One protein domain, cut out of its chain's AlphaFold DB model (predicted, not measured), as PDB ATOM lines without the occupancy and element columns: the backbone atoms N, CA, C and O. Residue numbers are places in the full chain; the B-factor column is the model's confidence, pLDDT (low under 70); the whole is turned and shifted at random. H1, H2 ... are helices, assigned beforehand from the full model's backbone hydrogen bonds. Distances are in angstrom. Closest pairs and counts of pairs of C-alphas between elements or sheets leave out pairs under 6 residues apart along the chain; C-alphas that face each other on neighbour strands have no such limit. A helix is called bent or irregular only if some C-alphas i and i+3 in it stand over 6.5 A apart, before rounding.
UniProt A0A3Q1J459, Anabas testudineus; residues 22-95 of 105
ATOM      1  N   ARG A  22     241.732 297.092 135.790       95.75
ATOM      2  CA  ARG A  22     240.313 296.803 135.524       95.75
ATOM      3  C   ARG A  22     239.394 297.641 136.412       95.75
ATOM      4  O   ARG A  22     238.410 298.197 135.924       95.75
ATOM      5  N   GLU A  23     239.718 297.737 137.696       96.38
ATOM      6  CA  GLU A  23     238.994 298.576 138.649       96.38
ATOM      7  C   GLU A  23     239.097 300.055 138.260       96.38
ATOM      8  O   GLU A  23     238.073 300.723 138.095       96.38
ATOM      9  N   ALA A  24     240.320 300.533 138.003       95.94
ATOM     10  CA  ALA A  24     240.562 301.910 137.591       95.94
ATOM     11  C   ALA A  24     239.799 302.273 136.307       95.94
ATOM     12  O   ALA A  24     239.124 303.297 136.274       95.94
ATOM     13  N   VAL A  25     239.828 301.418 135.279       93.69
ATOM     14  CA  VAL A  25     239.086 301.609 134.021       93.69
ATOM     15  C   VAL A  25     237.582 301.649 134.266       93.69
ATOM     16  O   VAL A  25     236.902 302.503 133.702       93.69
ATOM     17  N   THR A  26     237.056 300.769 135.121       93.88
ATOM     18  CA  THR A  26     235.620 300.741 135.443       93.88
ATOM     19  C   THR A  26     235.181 302.068 136.054       93.88
ATOM     20  O   THR A  26     234.208 302.662 135.595       93.88
ATOM     21  N   LYS A  27     235.933 302.588 137.028       92.56
ATOM     22  CA  LYS A  27     235.642 303.874 137.677       92.56
ATOM     23  C   LYS A  27     235.848 305.066 136.739       92.56
ATOM     24  O   LYS A  27     235.010 305.958 136.688       92.56
ATOM     25  N   MET A  28     236.919 305.050 135.949       91.62
ATOM     26  CA  MET A  28     237.241 306.114 134.998       91.62
ATOM     27  C   MET A  28     236.245 306.177 133.826       91.62
ATOM     28  O   MET A  28     236.057 307.239 133.236       91.62
ATOM     29  N   SER A  29     235.594 305.057 133.483       88.69
ATOM     30  CA  SER A  29     234.680 304.971 132.335       88.69
ATOM     31  C   SER A  29     233.510 305.955 132.403       88.69
ATOM     32  O   SER A  29     233.035 306.393 131.357       88.69
ATOM     33  N   PHE A  30     233.123 306.377 133.610       83.62
ATOM     34  CA  PHE A  30     232.133 307.426 133.845       83.62
ATOM     35  C   PHE A  30     232.456 308.733 133.100       83.62
ATOM     36  O   PHE A  30     231.561 309.405 132.593       83.62
ATOM     37  N   PHE A  31     233.742 309.067 132.962       84.62
ATOM     38  CA  PHE A  31     234.186 310.294 132.304       84.62
ATOM     39  C   PHE A  31     234.283 310.183 130.779       84.62
ATOM     40  O   PHE A  31     234.428 311.209 130.118       84.62
ATOM     41  N   ASN A  32     234.197 308.977 130.199       81.75
ATOM     42  CA  ASN A  32     234.448 308.761 128.767       81.75
ATOM     43  C   ASN A  32     233.584 309.665 127.878       81.75
ATOM     44  O   ASN A  32     234.119 310.344 127.003       81.75
ATOM     45  N   SER A  33     232.272 309.715 128.127       75.19
ATOM     46  CA  SER A  33     231.334 310.493 127.307       75.19
ATOM     47  C   SER A  33     231.561 312.005 127.421       75.19
ATOM     48  O   SER A  33     231.402 312.735 126.444       75.19
ATOM     49  N   MET A  34     231.964 312.490 128.598       74.38
ATOM     50  CA  MET A  34     232.197 313.921 128.842       74.38
ATOM     51  C   MET A  34     233.529 314.386 128.236       74.38
ATOM     52  O   MET A  34     233.601 315.433 127.592       74.38
ATOM     53  N   VAL A  35     234.575 313.568 128.379       76.81
ATOM     54  CA  VAL A  35     235.934 313.878 127.915       76.81
ATOM     55  C   VAL A  35     236.064 313.800 126.392       76.81
ATOM     56  O   VAL A  35     236.817 314.572 125.811       76.81
ATOM     57  N   GLN A  36     235.362 312.877 125.727       69.19
ATOM     58  CA  GLN A  36     235.516 312.680 124.279       69.19
ATOM     59  C   GLN A  36     234.838 313.749 123.419       69.19
ATOM     60  O   GLN A  36     235.195 313.883 122.250       69.19
ATOM     61  N   THR A  37     233.878 314.495 123.970       67.06
ATOM     62  CA  THR A  37     232.935 315.259 123.138       67.06
ATOM     63  C   THR A  37     232.866 316.746 123.468       67.06
ATOM     64  O   THR A  37     232.462 317.519 122.605       67.06
ATOM     65  N   VAL A  38     233.223 317.165 124.690       70.75
ATOM     66  CA  VAL A  38     232.902 318.530 125.153       70.75
ATOM     67  C   VAL A  38     233.982 319.168 126.036       70.75
ATOM     68  O   VAL A  38     234.183 320.376 125.952       70.75
ATOM     69  N   CYS A  39     234.681 318.400 126.877       81.12
ATOM     70  CA  CYS A  39     235.652 318.970 127.821       81.12
ATOM     71  C   CYS A  39     237.054 319.183 127.216       81.12
ATOM     72  O   CYS A  39     237.393 318.630 126.169       81.12
ATOM     73  N   SER A  40     237.889 319.985 127.891       82.94
ATOM     74  CA  SER A  40     239.271 320.244 127.462       82.94
ATOM     75  C   SER A  40     240.134 318.971 127.438       82.94
ATOM     76  O   SER A  40     239.871 317.991 128.137       82.94
ATOM     77  N   LEU A  41     241.232 318.981 126.672       87.44
ATOM     78  CA  LEU A  41     242.214 317.887 126.719       87.44
ATOM     79  C   LEU A  41     242.845 317.730 128.114       87.44
ATOM     80  O   LEU A  41     243.256 316.625 128.475       87.44
ATOM     81  N   ASP A  42     242.862 318.797 128.914       91.50
ATOM     82  CA  ASP A  42     243.454 318.810 130.251       91.50
ATOM     83  C   ASP A  42     242.758 317.824 131.188       91.50
ATOM     84  O   ASP A  42     243.444 317.119 131.924       91.50
ATOM     85  N   ILE A  43     241.423 317.688 131.129       91.88
ATOM     86  CA  ILE A  43     240.732 316.699 131.971       91.88
ATOM     87  C   ILE A  43     241.107 315.268 131.588       91.88
ATOM     88  O   ILE A  43     241.293 314.432 132.470       91.88
ATOM     89  N   ARG A  44     241.315 314.978 130.294       91.94
ATOM     90  CA  ARG A  44     241.793 313.656 129.863       91.94
ATOM     91  C   ARG A  44     243.147 313.354 130.490       91.94
ATOM     92  O   ARG A  44     243.336 312.276 131.049       91.94
ATOM     93  N   LEU A  45     244.080 314.298 130.381       93.25
ATOM     94  CA  LEU A  45     245.441 314.136 130.885       93.25
ATOM     95  C   LEU A  45     245.456 314.035 132.414       93.25
ATOM     96  O   LEU A  45     246.104 313.140 132.951       93.25
ATOM     97  N   PHE A  46     244.695 314.883 133.107       95.25
ATOM     98  CA  PHE A  46     244.572 314.862 134.562       95.25
ATOM     99  C   PHE A  46     244.014 313.527 135.058       95.25
ATOM    100  O   PHE A  46     244.637 312.870 135.890       95.25
ATOM    101  N   LEU A  47     242.888 313.070 134.495       95.12
ATOM    102  CA  LEU A  47     242.309 311.780 134.864       95.12
ATOM    103  C   LEU A  47     243.300 310.643 134.604       95.12
ATOM    104  O   LEU A  47     243.388 309.721 135.405       95.12
ATOM    105  N   CYS A  48     244.089 310.700 133.532       95.19
ATOM    106  CA  CYS A  48     245.121 309.695 133.304       95.19
ATOM    107  C   CYS A  48     246.229 309.735 134.356       95.19
ATOM    108  O   CYS A  48     246.589 308.677 134.860       95.19
ATOM    109  N   ARG A  49     246.697 310.914 134.780       95.38
ATOM    110  CA  ARG A  49     247.663 311.028 135.886       95.38
ATOM    111  C   ARG A  49     247.105 310.548 137.232       95.38
ATOM    112  O   ARG A  49     247.890 310.168 138.088       95.38
ATOM    113  N   VAL A  50     245.784 310.519 137.421       96.62
ATOM    114  CA  VAL A  50     245.150 310.002 138.649       96.62
ATOM    115  C   VAL A  50     244.860 308.500 138.577       96.62
ATOM    116  O   VAL A  50     245.220 307.744 139.481       96.62
ATOM    117  N   TYR A  51     244.207 308.051 137.503       96.50
ATOM    118  CA  TYR A  51     243.732 306.673 137.362       96.50
ATOM    119  C   TYR A  51     244.804 305.714 136.833       96.50
ATOM    120  O   TYR A  51     244.758 304.530 137.168       96.50
ATOM    121  N   ALA A  52     245.746 306.214 136.034       96.25
ATOM    122  CA  ALA A  52     246.855 305.467 135.447       96.25
ATOM    123  C   ALA A  52     248.161 306.292 135.529       96.25
ATOM    124  O   ALA A  52     248.701 306.678 134.484       96.25
ATOM    125  N   PRO A  53     248.628 306.643 136.746       95.56
ATOM    126  CA  PRO A  53     249.820 307.464 136.944       95.56
ATOM    127  C   PRO A  53     251.047 306.802 136.322       95.56
ATOM    128  O   PRO A  53     251.214 305.587 136.399       95.56
ATOM    129  N   GLU A  54     251.931 307.615 135.753       94.12
ATOM    130  CA  GLU A  54     253.201 307.130 135.217       94.12
ATOM    131  C   GLU A  54     254.037 306.464 136.315       94.12
ATOM    132  O   GLU A  54     254.163 306.989 137.424       94.12
ATOM    133  N   CYS A  55     254.598 305.301 135.993       92.50
ATOM    134  CA  CYS A  55     255.544 304.610 136.858       92.50
ATOM    135  C   CYS A  55     256.956 305.151 136.606       92.50
ATOM    136  O   CYS A  55     257.538 304.874 135.557       92.50
ATOM    137  N   VAL A  56     257.521 305.884 137.570       92.81
ATOM    138  CA  VAL A  56     258.905 306.380 137.500       92.81
ATOM    139  C   VAL A  56     259.692 305.769 138.646       92.81
ATOM    140  O   VAL A  56     259.429 306.072 139.803       92.81
ATOM    141  N   ALA A  57     260.639 304.883 138.327       92.38
ATOM    142  CA  ALA A  57     261.473 304.191 139.317       92.38
ATOM    143  C   ALA A  57     260.681 303.485 140.444       92.38
ATOM    144  O   ALA A  57     261.162 303.380 141.566       92.38
ATOM    145  N   GLY A  58     259.472 302.991 140.145       89.19
ATOM    146  CA  GLY A  58     258.605 302.331 141.128       89.19
ATOM    147  C   GLY A  58     257.801 303.283 142.020       89.19
ATOM    148  O   GLY A  58     257.076 302.813 142.889       89.19
ATOM    149  N   GLU A  59     257.881 304.592 141.783       89.62
ATOM    150  CA  GLU A  59     257.169 305.617 142.546       89.62
ATOM    151  C   GLU A  59     255.973 306.179 141.768       89.62
ATOM    152  O   GLU A  59     256.029 306.393 140.550       89.62
ATOM    153  N   VAL A  60     254.889 306.464 142.496       90.25
ATOM    154  CA  VAL A  60     253.671 307.062 141.937       90.25
ATOM    155  C   VAL A  60     253.861 308.567 141.763       90.25
ATOM    156  O   VAL A  60     254.070 309.295 142.732       90.25
ATOM    157  N   GLN A  61     253.722 309.057 140.533       92.12
ATOM    158  CA  GLN A  61     253.788 310.491 140.255       92.12
ATOM    159  C   GLN A  61     252.426 311.167 140.473       92.12
ATOM    160  O   GLN A  61     251.433 310.793 139.849       92.12
ATOM    161  N   GLN A  62     252.380 312.185 141.339       94.06
ATOM    162  CA  GLN A  62     251.159 312.941 141.649       94.06
ATOM    163  C   GLN A  62     251.007 314.176 140.754       94.06
ATOM    164  O   GLN A  62     251.990 314.893 140.555       94.06
ATOM    165  N   PRO A  63     249.804 314.485 140.233       96.75
ATOM    166  CA  PRO A  63     249.570 315.744 139.537       96.75
ATOM    167  C   PRO A  63     249.545 316.913 140.528       96.75
ATOM    168  O   PRO A  63     249.122 316.765 141.673       96.75
ATOM    169  N   CYS A  64     249.971 318.090 140.080       97.75
ATOM    170  CA  CYS A  64     249.874 319.307 140.878       97.75
ATOM    171  C   CYS A  64     248.424 319.778 141.031       97.75
ATOM    172  O   CYS A  64     247.603 319.608 140.125       97.75
ATOM    173  N   ARG A  65     248.135 320.491 142.125       97.81
ATOM    174  CA  ARG A  65     246.853 321.183 142.331       97.81
ATOM    175  C   ARG A  65     246.456 322.048 141.139       97.81
ATOM    176  O   ARG A  65     245.334 321.942 140.657       97.81
ATOM    177  N   SER A  66     247.396 322.827 140.609       97.25
ATOM    178  CA  SER A  66     247.168 323.698 139.450       97.25
ATOM    179  C   SER A  66     246.778 322.934 138.178       97.25
ATOM    180  O   SER A  66     246.074 323.465 137.321       97.25
ATOM    181  N   PHE A  67     247.200 321.673 138.040       96.75
ATOM    182  CA  PHE A  67     246.761 320.804 136.951       96.75
ATOM    183  C   PHE A  67     245.307 320.358 137.178       96.75
ATOM    184  O   PHE A  67     244.478 320.504 136.278       96.75
ATOM    185  N   CYS A  68     244.964 319.912 138.391       97.69
ATOM    186  CA  CYS A  68     243.571 319.617 138.739       97.69
ATOM    187  C   CYS A  68     242.649 320.813 138.477       97.69
ATOM    188  O   CYS A  68     241.605 320.650 137.855       97.69
ATOM    189  N   GLU A  69     243.036 322.018 138.899       97.19
ATOM    190  CA  GLU A  69     242.215 323.224 138.751       97.19
ATOM    191  C   GLU A  69     241.919 323.539 137.282       97.19
ATOM    192  O   GLU A  69     240.769 323.809 136.939       97.19
ATOM    193  N   LYS A  70     242.916 323.416 136.396       95.38
ATOM    194  CA  LYS A  70     242.721 323.569 134.944       95.38
ATOM    195  C   LYS A  70     241.769 322.518 134.375       95.38
ATOM    196  O   LYS A  70     240.851 322.852 133.627       95.38
ATOM    197  N   ALA A  71     241.953 321.252 134.754       94.50
ATOM    198  CA  ALA A  71     241.071 320.164 134.337       94.50
ATOM    199  C   ALA A  71     239.626 320.377 134.815       94.50
ATOM    200  O   ALA A  71     238.679 320.193 134.048       94.50
ATOM    201  N   LYS A  72     239.465 320.805 136.070       95.31
ATOM    202  CA  LYS A  72     238.181 321.109 136.696       95.31
ATOM    203  C   LYS A  72     237.490 322.279 136.001       95.31
ATOM    204  O   LYS A  72     236.344 322.136 135.584       95.31
ATOM    205  N   GLN A  73     238.193 323.390 135.782       93.81
ATOM    206  CA  GLN A  73     237.671 324.561 135.071       93.81
ATOM    207  C   GLN A  73     237.156 324.201 133.668       93.81
ATOM    208  O   GLN A  73     236.133 324.725 133.234       93.81
ATOM    209  N   GLY A  74     237.831 323.283 132.974       89.56
ATOM    210  CA  GLY A  74     237.448 322.848 131.631       89.56
ATOM    211  C   GLY A  74     236.213 321.941 131.548       89.56
ATOM    212  O   GLY A  74     235.792 321.643 130.433       89.56
ATOM    213  N   CYS A  75     235.653 321.459 132.668       91.00
ATOM    214  CA  CYS A  75     234.591 320.441 132.628       91.00
ATOM    215  C   CYS A  75     233.525 320.535 133.741       91.00
ATOM    216  O   CYS A  75     232.421 320.029 133.556       91.00
ATOM    217  N   GLU A  76     233.789 321.192 134.877       92.62
ATOM    218  CA  GLU A  76     232.878 321.204 136.037       92.62
ATOM    219  C   GLU A  76     231.491 321.774 135.710       92.62
ATOM    220  O   GLU A  76     230.477 321.197 136.107       92.62
ATOM    221  N   SER A  77     231.420 322.875 134.955       90.62
ATOM    222  CA  SER A  77     230.135 323.469 134.563       90.62
ATOM    223  C   SER A  77     229.310 322.523 133.687       90.62
ATOM    224  O   SER A  77     228.091 322.450 133.836       90.62
ATOM    225  N   LEU A  78     229.967 321.751 132.815       88.00
ATOM    226  CA  LEU A  78     229.295 320.746 131.999       88.00
ATOM    227  C   LEU A  78     228.784 319.593 132.863       88.00
ATOM    228  O   LEU A  78     227.620 319.223 132.740       88.00
ATOM    229  N   MET A  79     229.622 319.055 133.753       89.06
ATOM    230  CA  MET A  79     229.208 318.006 134.691       89.06
ATOM    231  C   MET A  79     227.969 318.452 135.478       89.06
ATOM    232  O   MET A  79     226.965 317.740 135.525       89.06
ATOM    233  N   SER A  80     227.999 319.691 135.974       91.25
ATOM    234  CA  SER A  80     226.894 320.296 136.716       91.25
ATOM    235  C   SER A  80     225.611 320.394 135.880       91.25
ATOM    236  O   SER A  80     224.527 320.149 136.404       91.25
ATOM    237  N   SER A  81     225.708 320.676 134.573       89.38
ATOM    238  CA  SER A  81     224.546 320.719 133.666       89.38
ATOM    239  C   SER A  81     223.854 319.360 133.474       89.38
ATOM    240  O   SER A  81     222.664 319.317 133.170       89.38
ATOM    241  N   PHE A  82     224.569 318.257 133.722       86.50
ATOM    242  CA  PHE A  82     224.025 316.895 133.752       86.50
ATOM    243  C   PHE A  82     223.656 316.423 135.171       86.50
ATOM    244  O   PHE A  82     223.367 315.245 135.370       86.50
ATOM    245  N   GLY A  83     223.669 317.317 136.167       88.75
ATOM    246  CA  GLY A  83     223.377 316.978 137.564       88.75
ATOM    247  C   GLY A  83     224.494 316.193 138.260       88.75
ATOM    248  O   GLY A  83     224.248 315.543 139.275       88.75
ATOM    249  N   VAL A  84     225.714 316.232 137.719       88.75
ATOM    250  CA  VAL A  84     226.882 315.535 138.259       88.75
ATOM    251  C   VAL A  84     227.813 316.544 138.920       88.75
ATOM    252  O   VAL A  84     228.334 317.449 138.273       88.75
ATOM    253  N   SER A  85     228.075 316.364 140.212       91.88
ATOM    254  CA  SER A  85     229.063 317.170 140.933       91.88
ATOM    255  C   SER A  85     230.492 316.715 140.635       91.88
ATOM    256  O   SER A  85     230.739 315.537 140.365       91.88
ATOM    257  N   TRP A  86     231.454 317.633 140.754       93.25
ATOM    258  CA  TRP A  86     232.870 317.266 140.752       93.25
ATOM    259  C   TRP A  86     233.163 316.278 141.903       93.25
ATOM    260  O   TRP A  86     232.821 316.588 143.051       93.25
ATOM    261  N   PRO A  87     233.763 315.099 141.642       93.12
ATOM    262  CA  PRO A  87     233.916 314.053 142.651       93.12
ATOM    263  C   PRO A  87     234.795 314.486 143.820       93.12
ATOM    264  O   PRO A  87     235.777 315.212 143.644       93.12
ATOM    265  N   SER A  88     234.479 313.994 145.019       94.19
ATOM    266  CA  SER A  88     235.243 314.308 146.230       94.19
ATOM    267  C   SER A  88     236.688 313.815 146.156       94.19
ATOM    268  O   SER A  88     237.601 314.508 146.593       94.19
ATOM    269  N   GLU A  89     236.910 312.654 145.542       92.88
ATOM    270  CA  GLU A  89     238.234 312.063 145.358       92.88
ATOM    271  C   GLU A  89     239.109 312.829 144.353       92.88
ATOM    272  O   GLU A  89     240.320 312.634 144.318       92.88
ATOM    273  N   LEU A  90     238.511 313.722 143.555       95.62
ATOM    274  CA  LEU A  90     239.216 314.575 142.597       95.62
ATOM    275  C   LEU A  90     239.294 316.037 143.055       95.62
ATOM    276  O   LEU A  90     239.663 316.897 142.256       95.62
ATOM    277  N   GLN A  91     238.928 316.367 144.296       97.31
ATOM    278  CA  GLN A  91     239.004 317.748 144.777       97.31
ATOM    279  C   GLN A  91     240.441 318.268 144.721       97.31
ATOM    280  O   GLN A  91     241.377 317.614 145.176       97.31
ATOM    281  N   CYS A  92     240.625 319.463 144.154       98.06
ATOM    282  CA  CYS A  92     241.966 319.945 143.825       98.06
ATOM    283  C   CYS A  92     242.840 320.227 145.054       98.06
ATOM    284  O   CYS A  92     244.063 320.124 144.984       98.06
ATOM    285  N   ASN A  93     242.222 320.500 146.205       97.38
ATOM    286  CA  ASN A  93     242.918 320.643 147.483       97.38
ATOM    287  C   ASN A  93     243.563 319.338 147.988       97.38
ATOM    288  O   ASN A  93     244.471 319.415 148.811       97.38
ATOM    289  N   SER A  94     243.154 318.173 147.474       96.06
ATOM    290  CA  SER A  94     243.769 316.872 147.770       96.06
ATOM    291  C   SER A  94     245.117 316.669 147.072       96.06
ATOM    292  O   SER A  94     245.828 315.722 147.398       96.06
ATOM    293  N   PHE A  95     245.478 317.534 146.119       97.00
ATOM    294  CA  PHE A  95     246.740 317.453 145.386       97.00
ATOM    295  C   PHE A  95     247.769 318.469 145.909       97.00
ATOM    296  O   PHE A  95     247.401 319.576 146.338       97.00
TER     297      PHE A  95
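What this domain is: This is residues 22 to 95 of the 105 residues of a protein of Anabas testudineus (UniProt A0A3Q1J459). Helix H2 sits in the middle of this small helical domain, with the kinked helix H1 running back along one side of it as a helical hairpin and H3 crossing it steeply on the other; the short H4 follows beyond the far end of H3. A loop, residues 52 to 64, reaches out from H2 and returns to H3, while residues 82 to 95 fold back from H4 along H3. The printed part has 74 residues with four named helices in the order H1, H2, H3, H4 and no named strand, and the class is all helix. It is compact, with a radius of gyration of the C-alphas of 12.3 A, but only just elongated, spanning 41 by 27 by 21 A.

Where its parts are: H1, residues 22 to 37, begins with C-alpha 22 at (240.313, 296.803, 135.524) and is 23.4 A long. It is irregular, with C-alphas 30 and 33 7.3 A apart, and has a kink of 58 degrees near residue 31. H2 is residues 41 to 51, 15.5 A long. H3 is residues 65 to 73, 12.2 A long. H4, residues 76 to 81, ends with C-alpha 81 at (224.546, 320.719, 133.666).

How they stand to each other: H1 and H2 touch, closest at the C-alphas of Ala 24 and Tyr 51, 5.7 A apart. They run opposite ways at a shallow tilt of 6 degrees, H1's line being a rough one. H2 touches H3, opposite ways at a steep tilt of 53 degrees; their closest C-alphas, of Ile 43 and Ala 71, are 4.2 A apart. H1 and H4 are close but not clearly touching, with the closest C-alphas, of Met 34 and Met 79, 7.7 A apart. H3 and H4 meet only through their link. H1 and H3 are apart, as are H2 and H4. Every O i to N i+4 pair is within hydrogen-bond range in H2, H3 and H4, and 6 of 12 in H1.

The domain as a whole: The C-alphas of Ala 57 and Ser 81 are the two farthest apart, 40.8 A. The printed part has no cut. The link from H2 to H3 is long, and in it residues 55 to 56 pair with residues 59 to 60, antiparallel. The mean pLDDT of the printed part is 91.0, and residues 36 to 37 are under 70.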